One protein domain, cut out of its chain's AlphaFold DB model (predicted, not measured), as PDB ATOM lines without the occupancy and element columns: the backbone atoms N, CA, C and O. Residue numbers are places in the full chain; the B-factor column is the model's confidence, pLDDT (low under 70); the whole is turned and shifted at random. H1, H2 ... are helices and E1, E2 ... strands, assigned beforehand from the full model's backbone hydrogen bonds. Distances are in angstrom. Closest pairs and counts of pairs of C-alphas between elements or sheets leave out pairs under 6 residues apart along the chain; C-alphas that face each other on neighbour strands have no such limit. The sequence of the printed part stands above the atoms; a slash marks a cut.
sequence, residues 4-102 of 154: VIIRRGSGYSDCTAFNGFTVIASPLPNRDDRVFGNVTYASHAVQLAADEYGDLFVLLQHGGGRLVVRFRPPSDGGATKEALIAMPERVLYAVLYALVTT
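AT A GLANCE: This is residues 4 to 102 of the 154 residues of an uncharacterized protein of Salinibacterium sp (UniProt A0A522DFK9). A strongly twisted wall of five antiparallel strands has two helices over one face: the long H2 crosses the strands, and the short H1 sits towards the E2 edge. The long link of residues 10 to 21 passes over the other face from edge strand E1 to edge strand E2, and the loop of residues 26 to 44 holds a small turn of residues 35 to 36 paired with 39 to 40. The printed part has 99 residues, with five named strands followed by two named helices, in the order E1 E2 E3 E4 E5 H1 H2; the sheet's order is E1 E5 E4 E3 E2, and the class is mixed, helices and strands. The whole is compact, with a radius of gyration of the C-alphas of 13.2 A and spans of 36 by 33 by 21 A.

IN THESE COORDINATES: Find C-alpha 4 at (310.906, 175.877, 197.429); from there E1 runs through residues 4 to 9, 15.0 A. E5 is residues 65 to 71, 19.7 A, and E4 is residues 56 to 62, 19.8 A. E3 is residues 45 to 50, 16.7 A, and begins at C-alpha 45 at (313.218, 174.754, 178.723). E2 is residues 22 to 25. H1 is residues 79 to 85, and H2, residues 89 to 102, runs 19.8 A to C-alpha 102 at (304.031, 170.985, 191.671).

HOW THE PARTS SIT: Start at the sheet, where E2 E3 E4 E5 make a meander, each strand the antiparallel neighbour of the one before. In the hairpin of E4 and E5, look at N 58 and O 69, 2.8 A apart. In the hairpin of E3 and E4, N 49 and O 57 are 2.8 A apart. E2 and E3, also a hairpin, stand at 119 degrees, with N 24 and O 48 at 2.8 A. E1 is antiparallel to E5, with N 6 and O 68 at 2.9 A. H2 is on the sheet at a height of 8.9 A, across the strands at 88 degrees to E5 on the local plane; its closest C-alphas to E4 are Leu 96 and Val 58, 6.4 A apart. H1 is on the same face, over E3; its closest C-alphas to E2 are Ile 85 and Ala 25, 6.6 A apart. H1 and H2 are close but not clearly touching, with the C-alphas of Leu 84 and Leu 92 at 6.5 A, at a steep tilt of 65 degrees, opposite ways. In H1 and H2 every O i to N i+4 pair is within hydrogen-bond range.

THE WHOLE: The two C-alphas farthest apart are those of Asn 38 and Tyr 53, at 39.2 A. The printed part has no cut. The links E1 to E2, of 12 residues, and E2 to E3, of 19 residues, are long. The mean pLDDT of the printed part is 92.8, and no printed residue is under 70.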
ATOM      1  N   VAL A   4     311.114 174.427 197.289       86.44
ATOM      2  CA  VAL A   4     310.906 175.877 197.429       86.44
ATOM      3  C   VAL A   4     311.341 176.582 196.157       86.44
ATOM      4  O   VAL A   4     312.448 176.382 195.653       86.44
ATOM      5  N   ILE A   5     310.457 177.432 195.637       90.38
ATOM      6  CA  ILE A   5     310.803 178.412 194.609       90.38
ATOM      7  C   ILE A   5     311.714 179.450 195.262       90.38
ATOM      8  O   ILE A   5     311.262 180.224 196.102       90.38
ATOM      9  N   ILE A   6     312.991 179.470 194.882       92.75
ATOM     10  CA  ILE A   6     313.990 180.339 195.523       92.75
ATOM     11  C   ILE A   6     314.294 181.600 194.717       92.75
ATOM     12  O   ILE A   6     314.743 182.595 195.282       92.75
ATOM     13  N   ARG A   7     314.064 181.581 193.397       92.19
ATOM     14  CA  ARG A   7     314.252 182.750 192.529       92.19
ATOM     15  C   ARG A   7     313.219 182.763 191.409       92.19
ATOM     16  O   ARG A   7     312.907 181.727 190.822       92.19
ATOM     17  N   ARG A   8     312.737 183.963 191.091       92.62
ATOM     18  CA  ARG A   8     311.964 184.277 189.885       92.62
ATOM     19  C   ARG A   8     312.700 185.376 189.124       92.62
ATOM     20  O   ARG A   8     313.308 186.245 189.743       92.62
ATOM     21  N   GLY A   9     312.656 185.332 187.803       90.81
ATOM     22  CA  GLY A   9     313.289 186.320 186.937       90.81
ATOM     23  C   GLY A   9     312.492 186.559 185.665       90.81
ATOM     24  O   GLY A   9     311.599 185.784 185.325       90.81
ATOM     25  N   SER A  10     312.816 187.639 184.959       88.12
ATOM     26  CA  SER A  10     312.238 187.915 183.646       88.12
ATOM     27  C   SER A  10     312.716 186.899 182.597       88.12
ATOM     28  O   SER A  10     313.680 186.160 182.798       88.12
ATOM     29  N   GLY A  11     312.024 186.849 181.459       77.38
ATOM     30  CA  GLY A  11     312.444 186.054 180.299       77.38
ATOM     31  C   GLY A  11     313.471 186.758 179.407       77.38
ATOM     32  O   GLY A  11     313.839 186.209 178.372       77.38
ATOM     33  N   TYR A  12     313.897 187.969 179.778       80.38
ATOM     34  CA  TYR A  12     314.772 188.819 178.974       80.38
ATOM     35  C   TYR A  12     316.250 188.430 179.118       80.38
ATOM     36  O   TYR A  12     316.651 187.729 180.052       80.38
ATOM     37  N   SER A  13     317.064 188.867 178.157       73.75
ATOM     38  CA  SER A  13     318.473 188.482 178.019       73.75
ATOM     39  C   SER A  13     319.369 188.946 179.169       73.75
ATOM     40  O   SER A  13     320.387 188.318 179.432       73.75
ATOM     41  N   ASP A  14     318.991 190.015 179.866       84.25
ATOM     42  CA  ASP A  14     319.688 190.581 181.024       84.25
ATOM     43  C   ASP A  14     319.346 189.873 182.348       84.25
ATOM     44  O   ASP A  14     319.926 190.175 183.391       84.25
ATOM     45  N   CYS A  15     318.413 188.916 182.335       84.75
ATOM     46  CA  CYS A  15     318.001 188.227 183.544       84.75
ATOM     47  C   CYS A  15     319.141 187.381 184.135       84.75
ATOM     48  O   CYS A  15     319.653 186.460 183.502       84.75
ATOM     49  N   THR A  16     319.459 187.615 185.407       90.19
ATOM     50  CA  THR A  16     320.515 186.911 186.152       90.19
ATOM     51  C   THR A  16     319.986 185.792 187.052       90.19
ATOM     52  O   THR A  16     320.725 185.254 187.873       90.19
ATOM     53  N   ALA A  17     318.708 185.408 186.925       91.75
ATOM     54  CA  ALA A  17     318.065 184.464 187.847       91.75
ATOM     55  C   ALA A  17     318.777 183.103 187.940       91.75
ATOM     56  O   ALA A  17     318.788 182.499 189.012       91.75
ATOM     57  N   PHE A  18     319.390 182.648 186.843       93.75
ATOM     58  CA  PHE A  18     320.137 181.389 186.775       93.75
ATOM     59  C   PHE A  18     321.630 181.539 187.109       93.75
ATOM     60  O   PHE A  18     322.349 180.544 187.146       93.75
ATOM     61  N   ASN A  19     322.115 182.754 187.383       91.50
ATOM     62  CA  ASN A  19     323.521 182.969 187.703       91.50
ATOM     63  C   ASN A  19     323.881 182.285 189.030       91.50
ATOM     64  O   ASN A  19     323.160 182.403 190.029       91.50
ATOM     65  N   GLY A  20     325.027 181.606 189.031       89.25
ATOM     66  CA  GLY A  20     325.545 180.876 190.189       89.25
ATOM     67  C   GLY A  20     325.049 179.433 190.319       89.25
ATOM     68  O   GLY A  20     325.404 178.789 191.296       89.25
ATOM     69  N   PHE A  21     324.263 178.915 189.366       93.12
ATOM     70  CA  PHE A  21     323.893 177.496 189.326       93.12
ATOM     71  C   PHE A  21     324.718 176.745 188.280       93.12
ATOM     72  O   PHE A  21     324.812 177.176 187.130       93.12
ATOM     73  N   THR A  22     325.273 175.594 188.662       95.56
ATOM     74  CA  THR A  22     326.036 174.733 187.753       95.56
ATOM     75  C   THR A  22     325.097 173.721 187.115       95.56
ATOM     76  O   THR A  22     324.608 172.814 187.788       95.56
ATOM     77  N   VAL A  23     324.822 173.870 185.817       96.94
ATOM     78  CA  VAL A  23     323.976 172.927 185.071       96.94
ATOM     79  C   VAL A  23     324.695 171.589 184.935       96.94
ATOM     80  O   VAL A  23     325.814 171.528 184.432       96.94
ATOM     81  N   ILE A  24     324.031 170.520 185.366       96.81
ATOM     82  CA  ILE A  24     324.543 169.143 185.320       96.81
ATOM     83  C   ILE A  24     323.781 168.263 184.323       96.81
ATOM     84  O   ILE A  24     324.320 167.256 183.881       96.81
ATOM     85  N   ALA A  25     322.558 168.643 183.934       97.62
ATOM     86  CA  ALA A  25     321.841 168.033 182.817       97.62
ATOM     87  C   ALA A  25     320.864 169.027 182.171       97.62
ATOM     88  O   ALA A  25     320.248 169.848 182.852       97.62
ATOM     89  N   SER A  26     320.687 168.938 180.853       97.44
ATOM     90  CA  SER A  26     319.777 169.795 180.082       97.44
ATOM     91  C   SER A  26     318.946 168.942 179.117       97.44
ATOM     92  O   SER A  26     319.235 168.944 177.920       97.44
ATOM     93  N   PRO A  27     317.952 168.180 179.615       97.56
ATOM     94  CA  PRO A  27     317.191 167.245 178.790       97.56
ATOM     95  C   PRO A  27     316.370 167.973 177.722       97.56
ATOM     96  O   PRO A  27     315.744 168.997 178.005       97.56
ATOM     97  N   LEU A  28     316.323 167.412 176.509       97.00
ATOM     98  CA  LEU A  28     315.574 167.967 175.374       97.00
ATOM     99  C   LEU A  28     315.908 169.459 175.129       97.00
ATOM    100  O   LEU A  28     315.036 170.337 175.246       97.00
ATOM    101  N   PRO A  29     317.181 169.792 174.829       95.00
ATOM    102  CA  PRO A  29     317.604 171.177 174.626       95.00
ATOM    103  C   PRO A  29     316.923 171.800 173.404       95.00
ATOM    104  O   PRO A  29     316.589 172.989 173.435       95.00
ATOM    105  N   ASN A  30     316.629 171.001 172.375       94.94
ATOM    106  CA  ASN A  30     315.885 171.469 171.217       94.94
ATOM    107  C   ASN A  30     314.403 171.601 171.558       94.94
ATOM    108  O   ASN A  30     313.767 170.701 172.110       94.94
ATOM    109  N   ARG A  31     313.837 172.746 171.181       93.94
ATOM    110  CA  ARG A  31     312.426 173.088 171.378       93.94
ATOM    111  C   ARG A  31     311.481 172.010 170.842       93.94
ATOM    112  O   ARG A  31     310.493 171.688 171.502       93.94
ATOM    113  N   ASP A  32     311.783 171.482 169.664       95.00
ATOM    114  CA  ASP A  32     310.869 170.615 168.923       95.00
ATOM    115  C   ASP A  32     310.886 169.161 169.428       95.00
ATOM    116  O   ASP A  32     309.940 168.417 169.183       95.00
ATOM    117  N   ASP A  33     311.873 168.788 170.252       95.12
ATOM    118  CA  ASP A  33     311.939 167.464 170.886       95.12
ATOM    119  C   ASP A  33     310.976 167.335 172.082       95.12
ATOM    120  O   ASP A  33     310.674 166.230 172.547       95.12
ATOM    121  N   ARG A  34     310.436 168.460 172.573       95.62
ATOM    122  CA  ARG A  34     309.558 168.553 173.757       95.62
ATOM    123  C   ARG A  34     308.096 168.250 173.430       95.62
ATOM    124  O   ARG A  34     307.186 168.968 173.848       95.62
ATOM    125  N   VAL A  35     307.871 167.182 172.672       94.88
ATOM    126  CA  VAL A  35     306.544 166.714 172.253       94.88
ATOM    127  C   VAL A  35     306.266 165.344 172.869       94.88
ATOM    128  O   VAL A  35     307.007 164.375 172.662       94.88
ATOM    129  N   PHE A  36     305.183 165.264 173.641       93.12
ATOM    130  CA  PHE A  36     304.774 164.099 174.419       93.12
ATOM    131  C   PHE A  36     303.338 163.723 174.039       93.12
ATOM    132  O   PHE A  36     302.375 164.317 174.523       93.12
ATOM    133  N   GLY A  37     303.192 162.749 173.136       91.56
ATOM    134  CA  GLY A  37     301.890 162.399 172.567       91.56
ATOM    135  C   GLY A  37     301.293 163.578 171.797       91.56
ATOM    136  O   GLY A  37     301.902 164.073 170.852       91.56
ATOM    137  N   ASN A  38     300.118 164.043 172.218       93.31
ATOM    138  CA  ASN A  38     299.417 165.197 171.647       93.31
ATOM    139  C   ASN A  38     299.699 166.524 172.381       93.31
ATOM    140  O   ASN A  38     299.057 167.530 172.081       93.31
ATOM    141  N   VAL A  39     300.624 166.542 173.345       92.31
ATOM    142  CA  VAL A  39     300.974 167.733 174.132       92.31
ATOM    143  C   VAL A  39     302.372 168.217 173.758       92.31
ATOM    144  O   VAL A  39     303.310 167.428 173.639       92.31
ATOM    145  N   THR A  40     302.526 169.533 173.598       93.38
ATOM    146  CA  THR A  40     303.824 170.177 173.365       93.38
ATOM    147  C   THR A  40     304.212 171.080 174.527       93.38
ATOM    148  O   THR A  40     303.426 171.903 174.995       93.38
ATOM    149  N   TYR A  41     305.463 170.947 174.958       94.06
ATOM    150  CA  TYR A  41     306.116 171.810 175.938       94.06
ATOM    151  C   TYR A  41     307.258 172.605 175.299       94.06
ATOM    152  O   TYR A  41     308.217 172.980 175.967       94.06
ATOM    153  N   ALA A  42     307.155 172.895 174.001       93.44
ATOM    154  CA  ALA A  42     308.157 173.625 173.228       93.44
ATOM    155  C   ALA A  42     308.665 174.900 173.936       93.44
ATOM    156  O   ALA A  42     309.866 175.171 173.982       93.44
ATOM    157  N   SER A  43     307.768 175.658 174.565       93.56
ATOM    158  CA  SER A  43     308.116 176.887 175.284       93.56
ATOM    159  C   SER A  43     308.798 176.680 176.639       93.56
ATOM    160  O   SER A  43     309.162 177.675 177.246       93.56
ATOM    161  N   HIS A  44     308.938 175.454 177.149       95.88
ATOM    162  CA  HIS A  44     309.433 175.171 178.499       95.88
ATOM    163  C   HIS A  44     310.801 174.492 178.431       95.88
ATOM    164  O   HIS A  44     310.899 173.283 178.225       95.88
ATOM    165  N   ALA A  45     311.865 175.276 178.587       96.75
ATOM    166  CA  ALA A  45     313.218 174.754 178.723       96.75
ATOM    167  C   ALA A  45     313.482 174.417 180.188       96.75
ATOM    168  O   ALA A  45     313.310 175.274 181.052       96.75
ATOM    169  N   VAL A  46     313.883 173.175 180.454       97.50
ATOM    170  CA  VAL A  46     314.109 172.665 181.807       97.50
ATOM    171  C   VAL A  46     315.536 172.153 181.911       97.50
ATOM    172  O   VAL A  46     316.007 171.448 181.021       97.50
ATOM    173  N   GLN A  47     316.217 172.500 182.996       98.00
ATOM    174  CA  GLN A  47     317.577 172.052 183.280       98.00
ATOM    175  C   GLN A  47     317.681 171.593 184.731       98.00
ATOM    176  O   GLN A  47     317.032 172.153 185.617       98.00
ATOM    177  N   LEU A  48     318.513 170.586 184.966       97.88
ATOM    178  CA  LEU A  48     318.941 170.174 186.294       97.88
ATOM    179  C   LEU A  48     320.283 170.841 186.589       97.88
ATOM    180  O   LEU A  48     321.228 170.738 185.805       97.88
ATOM    181  N   ALA A  49     320.369 171.495 187.735       97.25
ATOM    182  CA  ALA A  49     321.584 172.098 188.246       97.25
ATOM    183  C   ALA A  49     321.886 171.597 189.662       97.25
ATOM    184  O   ALA A  49     321.007 171.082 190.354       97.25
ATOM    185  N   ALA A  50     323.136 171.755 190.076       93.75
ATOM    186  CA  ALA A  50     323.595 171.477 191.429       93.75
ATOM    187  C   ALA A  50     324.483 172.621 191.925       93.75
ATOM    188  O   ALA A  50     325.069 173.352 191.118       93.75
ATOM    189  N   ASP A  51     324.588 172.759 193.242       88.81
ATOM    190  CA  ASP A  51     325.632 173.562 193.871       88.81
ATOM    191  C   ASP A  51     326.766 172.685 194.432       88.81
ATOM    192  O   ASP A  51     326.763 171.457 194.310       88.81
ATOM    193  N   GLU A  52     327.768 173.340 195.015       81.88
ATOM    194  CA  GLU A  52     328.925 172.691 195.644       81.88
ATOM    195  C   GLU A  52     328.576 171.926 196.933       81.88
ATOM    196  O   GLU A  52     329.340 171.058 197.353       81.88
ATOM    197  N   TYR A  53     327.414 172.203 197.533       82.25
ATOM    198  CA  TYR A  53     326.936 171.585 198.772       82.25
ATOM    199  C   TYR A  53     326.037 170.366 198.518       82.25
ATOM    200  O   TYR A  53     325.615 169.702 199.465       82.25
ATOM    201  N   GLY A  54     325.761 170.050 197.250       81.44
ATOM    202  CA  GLY A  54     324.943 168.909 196.847       81.44
ATOM    203  C   GLY A  54     323.438 169.185 196.826       81.44
ATOM    204  O   GLY A  54     322.673 168.251 196.580       81.44
ATOM    205  N   ASP A  55     322.998 170.432 197.029       89.81
ATOM    206  CA  ASP A  55     321.604 170.799 196.779       89.81
ATOM    207  C   ASP A  55     321.338 170.741 195.262       89.81
ATOM    208  O   ASP A  55     322.193 171.062 194.426       89.81
ATOM    209  N   LEU A  56     320.128 170.310 194.899       94.75
ATOM    210  CA  LEU A  56     319.699 170.199 193.511       94.75
ATOM    211  C   LEU A  56     318.669 171.272 193.174       94.75
ATOM    212  O   LEU A  56     317.824 171.670 193.985       94.75
ATOM    213  N   PHE A  57     318.732 171.732 191.930       96.56
ATOM    214  CA  PHE A  57     317.900 172.811 191.429       96.56
ATOM    215  C   PHE A  57     317.313 172.440 190.078       96.56
ATOM    216  O   PHE A  57     317.998 171.900 189.211       96.56
ATOM    217  N   VAL A  58     316.046 172.787 189.876       97.44
ATOM    218  CA  VAL A  58     315.430 172.786 188.555       97.44
ATOM    219  C   VAL A  58     315.353 174.220 188.058       97.44
ATOM    220  O   VAL A  58     314.748 175.080 188.706       97.44
ATOM    221  N   LEU A  59     315.973 174.472 186.909       97.38
ATOM    222  CA  LEU A  59     315.924 175.751 186.213       97.38
ATOM    223  C   LEU A  59     314.877 175.635 185.105       97.38
ATOM    224  O   LEU A  59     315.048 174.850 184.175       97.38
ATOM    225  N   LEU A  60     313.785 176.392 185.206       97.19
ATOM    226  CA  LEU A  60     312.741 176.451 184.185       97.19
ATOM    227  C   LEU A  60     312.747 177.827 183.520       97.19
ATOM    228  O   LEU A  60     312.596 178.847 184.191       97.19
ATOM    229  N   GLN A  61     312.845 177.856 182.194       95.69
ATOM    230  CA  GLN A  61     312.575 179.039 181.382       95.69
ATOM    231  C   GLN A  61     311.341 178.801 180.511       95.69
ATOM    232  O   GLN A  61     311.260 177.805 179.794       95.69
ATOM    233  N   HIS A  62     310.401 179.745 180.545       93.56
ATOM    234  CA  HIS A  62     309.235 179.768 179.667       93.56
ATOM    235  C   HIS A  62     308.790 181.201 179.346       93.56
ATOM    236  O   HIS A  62     309.425 182.167 179.760       93.56
ATOM    237  N   GLY A  63     307.691 181.361 178.599       90.25
ATOM    238  CA  GLY A  63     307.182 182.682 178.197       90.25
ATOM    239  C   GLY A  63     306.818 183.620 179.362       90.25
ATOM    240  O   GLY A  63     306.765 184.827 179.170       90.25
ATOM    241  N   GLY A  64     306.605 183.082 180.568       88.94
ATOM    242  CA  GLY A  64     306.360 183.863 181.787       88.94
ATOM    243  C   GLY A  64     307.631 184.286 182.529       88.94
ATOM    244  O   GLY A  64     307.538 185.020 183.509       88.94
ATOM    245  N   GLY A  65     308.806 183.844 182.073       93.81
ATOM    246  CA  GLY A  65     310.099 184.198 182.644       93.81
ATOM    247  C   GLY A  65     310.938 182.994 183.053       93.81
ATOM    248  O   GLY A  65     310.894 181.929 182.432       93.81
ATOM    249  N   ARG A  66     311.751 183.198 184.087       95.62
ATOM    250  CA  ARG A  66     312.664 182.204 184.649       95.62
ATOM    251  C   ARG A  66     312.277 181.866 186.077       95.62
ATOM    252  O   ARG A  66     311.899 182.740 186.859       95.62
ATOM    253  N   LEU A  67     312.431 180.598 186.421       95.50
ATOM    254  CA  LEU A  67     312.090 180.050 187.718       95.50
ATOM    255  C   LEU A  67     313.187 179.095 188.181       95.50
ATOM    256  O   LEU A  67     313.637 178.246 187.415       95.50
ATOM    257  N   VAL A  68     313.593 179.232 189.442       96.62
ATOM    258  CA  VAL A  68     314.521 178.306 190.093       96.62
ATOM    259  C   VAL A  68     313.815 177.632 191.251       96.62
ATOM    260  O   VAL A  68     313.407 178.291 192.215       96.62
ATOM    261  N   VAL A  69     313.701 176.314 191.158       95.88
ATOM    262  CA  VAL A  69     313.135 175.463 192.198       95.88
ATOM    263  C   VAL A  69     314.265 174.702 192.863       95.88
ATOM    264  O   VAL A  69     314.944 173.923 192.204       95.88
ATOM    265  N   ARG A  70     314.456 174.904 194.165       94.44
ATOM    266  CA  ARG A  70     315.348 174.063 194.964       94.44
ATOM    267  C   ARG A  70     314.592 172.817 195.397       94.44
ATOM    268  O   ARG A  70     313.476 172.924 195.912       94.44
ATOM    269  N   PHE A  71     315.215 171.658 195.254       88.19
ATOM    270  CA  PHE A  71     314.788 170.448 195.937       88.19
ATOM    271  C   PHE A  71     315.993 169.822 196.625       88.19
ATOM    272  O   PHE A  71     317.006 169.515 196.001       88.19
ATOM    273  N   ARG A  72     315.890 169.661 197.942       85.81
ATOM    274  CA  ARG A  72     316.938 168.998 198.707       85.81
ATOM    275  C   ARG A  72     316.829 167.490 198.468       85.81
ATOM    276  O   ARG A  72     315.756 166.939 198.751       85.81
ATOM    277  N   PRO A  73     317.871 166.828 197.937       83.31
ATOM    278  CA  PRO A  73     317.860 165.379 197.833       83.31
ATOM    279  C   PRO A  73     317.803 164.750 199.237       83.31
ATOM    280  O   PRO A  73     318.180 165.392 200.224       83.31
ATOM    281  N   PRO A  74     317.319 163.506 199.361       83.50
ATOM    282  CA  PRO A  74     317.466 162.739 200.593       83.50
ATOM    283  C   PRO A  74     318.941 162.643 201.013       83.50
ATOM    284  O   PRO A  74     319.844 162.811 200.196       83.50
ATOM    285  N   SER A  75     319.201 162.328 202.282       85.31
ATOM    286  CA  SER A  75     320.552 162.004 202.762       85.31
ATOM    287  C   SER A  75     320.987 160.621 202.259       85.31
ATOM    288  O   SER A  75     321.100 159.677 203.034       85.31
ATOM    289  N   ASP A  76     321.177 160.493 200.947       87.62
ATOM    290  CA  ASP A  76     321.393 159.230 200.231       87.62
ATOM    291  C   ASP A  76     322.782 159.114 199.590       87.62
ATOM    292  O   ASP A  76     322.998 158.297 198.698       87.62
ATOM    293  N   GLY A  77     323.726 159.956 200.017       86.19
ATOM    294  CA  GLY A  77     325.092 159.949 199.494       86.19
ATOM    295  C   GLY A  77     325.209 160.374 198.026       86.19
ATOM    296  O   GLY A  77     326.251 160.136 197.428       86.19
ATOM    297  N   GLY A  78     324.178 160.999 197.444       89.19
ATOM    298  CA  GLY A  78     324.181 161.440 196.048       89.19
ATOM    299  C   GLY A  78     323.496 160.473 195.082       89.19
ATOM    300  O   GLY A  78     323.393 160.794 193.896       89.19
ATOM    301  N   ALA A  79     322.957 159.351 195.569       92.25
ATOM    302  CA  ALA A  79     322.267 158.363 194.743       92.25
ATOM    303  C   ALA A  79     321.109 158.978 193.934       92.25
ATOM    304  O   ALA A  79     320.949 158.671 192.754       92.25
ATOM    305  N   THR A  80     320.341 159.912 194.511       92.75
ATOM    306  CA  THR A  80     319.287 160.641 193.784       92.75
ATOM    307  C   THR A  80     319.852 161.445 192.614       92.75
ATOM    308  O   THR A  80     319.273 161.440 191.528       92.75
ATOM    309  N   LYS A  81     320.985 162.134 192.803       93.81
ATOM    310  CA  LYS A  81     321.627 162.916 191.738       93.81
ATOM    311  C   LYS A  81     322.080 161.999 190.603       93.81
ATOM    312  O   LYS A  81     321.799 162.292 189.444       93.81
ATOM    313  N   GLU A  82     322.754 160.902 190.932       94.81
ATOM    314  CA  GLU A  82     323.228 159.923 189.950       94.81
ATOM    315  C   GLU A  82     322.067 159.291 189.181       94.81
ATOM    316  O   GLU A  82     322.092 159.251 187.950       94.81
ATOM    317  N   ALA A  83     321.011 158.886 189.891       95.94
ATOM    318  CA  ALA A  83     319.813 158.322 189.288       95.94
ATOM    319  C   ALA A  83     319.164 159.298 188.302       95.94
ATOM    320  O   ALA A  83     318.821 158.889 187.197       95.94
ATOM    321  N   LEU A  84     319.034 160.581 188.663       96.06
ATOM    322  CA  LEU A  84     318.491 161.617 187.779       96.06
ATOM    323  C   LEU A  84     319.351 161.817 186.525       96.06
ATOM    324  O   LEU A  84     318.804 161.891 185.428       96.06
ATOM    325  N   ILE A  85     320.678 161.885 186.664       96.06
ATOM    326  CA  ILE A  85     321.594 162.057 185.522       96.06
ATOM    327  C   ILE A  85     321.529 160.850 184.577       96.06
ATOM    328  O   ILE A  85     321.612 161.017 183.363       96.06
ATOM    329  N   ALA A  86     321.353 159.645 185.119       97.75
ATOM    330  CA  ALA A  86     321.256 158.415 184.342       97.75
ATOM    331  C   ALA A  86     319.887 158.212 183.661       97.75
ATOM    332  O   ALA A  86     319.730 157.276 182.872       97.75
ATOM    333  N   MET A  87     318.879 159.045 183.955       98.12
ATOM    334  CA  MET A  87     317.556 158.903 183.345       98.12
ATOM    335  C   MET A  87     317.596 159.193 181.837       98.12
ATOM    336  O   MET A  87     318.249 160.144 181.404       98.12
ATOM    337  N   PRO A  88     316.808 158.465 181.024       98.12
ATOM    338  CA  PRO A  88     316.561 158.855 179.640       98.12
ATOM    339  C   PRO A  88     316.024 160.287 179.565       98.12
ATOM    340  O   PRO A  88     315.151 160.656 180.352       98.12
ATOM    341  N   GLU A  89     316.472 161.079 178.588       97.44
ATOM    342  CA  GLU A  89     316.182 162.521 178.541       97.44
ATOM    343  C   GLU A  89     314.689 162.856 178.627       97.44
ATOM    344  O   GLU A  89     314.294 163.770 179.349       97.44
ATOM    345  N   ARG A  90     313.837 162.091 177.931       96.94
ATOM    346  CA  ARG A  90     312.377 162.274 177.975       96.94
ATOM    347  C   ARG A  90     311.799 162.040 179.371       96.94
ATOM    348  O   ARG A  90     310.890 162.761 179.778       96.94
ATOM    349  N   VAL A  91     312.324 161.052 180.093       97.81
ATOM    350  CA  VAL A  91     311.911 160.740 181.466       97.81
ATOM    351  C   VAL A  91     312.413 161.827 182.409       97.81
ATOM    352  O   VAL A  91     311.619 162.370 183.173       97.81
ATOM    353  N   LEU A  92     313.689 162.212 182.297       98.06
ATOM    354  CA  LEU A  92     314.268 163.292 183.092       98.06
ATOM    355  C   LEU A  92     313.480 164.593 182.910       98.06
ATOM    356  O   LEU A  92     313.067 165.200 183.892       98.06
ATOM    357  N   TYR A  93     313.199 164.989 181.666       98.12
ATOM    358  CA  TYR A  93     312.395 166.175 181.368       98.12
ATOM    359  C   TYR A  93     311.041 166.135 182.082       98.12
ATOM    360  O   TYR A  93     310.675 167.094 182.762       98.12
ATOM    361  N   ALA A  94     310.310 165.022 181.962       96.88
ATOM    362  CA  ALA A  94     308.995 164.868 182.577       96.88
ATOM    363  C   ALA A  94     309.062 164.965 184.111       96.88
ATOM    364  O   ALA A  94     308.238 165.651 184.714       96.88
ATOM    365  N   VAL A  95     310.066 164.337 184.734       96.69
ATOM    366  CA  VAL A  95     310.291 164.398 186.187       96.69
ATOM    367  C   VAL A  95     310.583 165.830 186.636       96.69
ATOM    368  O   VAL A  95     309.914 166.344 187.532       96.69
ATOM    369  N   LEU A  96     311.537 166.508 185.992       97.06
ATOM    370  CA  LEU A  96     311.906 167.879 186.349       97.06
ATOM    371  C   LEU A  96     310.734 168.851 186.144       97.06
ATOM    372  O   LEU A  96     310.461 169.692 187.003       97.06
ATOM    373  N   TYR A  97     309.997 168.714 185.041       96.44
ATOM    374  CA  TYR A  97     308.823 169.538 184.765       96.44
ATOM    375  C   TYR A  97     307.694 169.304 185.781       96.44
ATOM    376  O   TYR A  97     307.048 170.259 186.223       96.44
ATOM    377  N   ALA A  98     307.478 168.056 186.210       95.50
ATOM    378  CA  ALA A  98     306.504 167.726 187.248       95.50
ATOM    379  C   ALA A  98     306.871 168.348 188.605       95.50
ATOM    380  O   ALA A  98     305.993 168.900 189.275       95.50
ATOM    381  N   LEU A  99     308.155 168.323 188.988       94.31
ATOM    382  CA  LEU A  99     308.643 168.981 190.207       94.31
ATOM    383  C   LEU A  99     308.348 170.482 190.183       94.31
ATOM    384  O   LEU A  99     307.791 171.021 191.141       94.31
ATOM    385  N   VAL A 100     308.656 171.149 189.068       94.88
ATOM    386  CA  VAL A 100     308.414 172.588 188.929       94.88
ATOM    387  C   VAL A 100     306.924 172.911 188.960       94.88
ATOM    388  O   VAL A 100     306.501 173.771 189.728       94.88
ATOM    389  N   THR A 101     306.113 172.179 188.197       93.56
ATOM    390  CA  THR A 101     304.658 172.390 188.152       93.56
ATOM    391  C   THR A 101     304.023 172.208 189.532       93.56
ATOM    392  O   THR A 101     303.119 172.951 189.917       93.56
ATOM    393  N   THR A 102     304.501 171.228 190.303       93.81
ATOM    394  CA  THR A 102     304.031 170.985 191.671       93.81
ATOM    395  C   THR A 102     304.416 172.138 192.595       93.81
ATOM    396  O   THR A 102     303.568 172.625 193.342       93.81
TER     397      THR A 102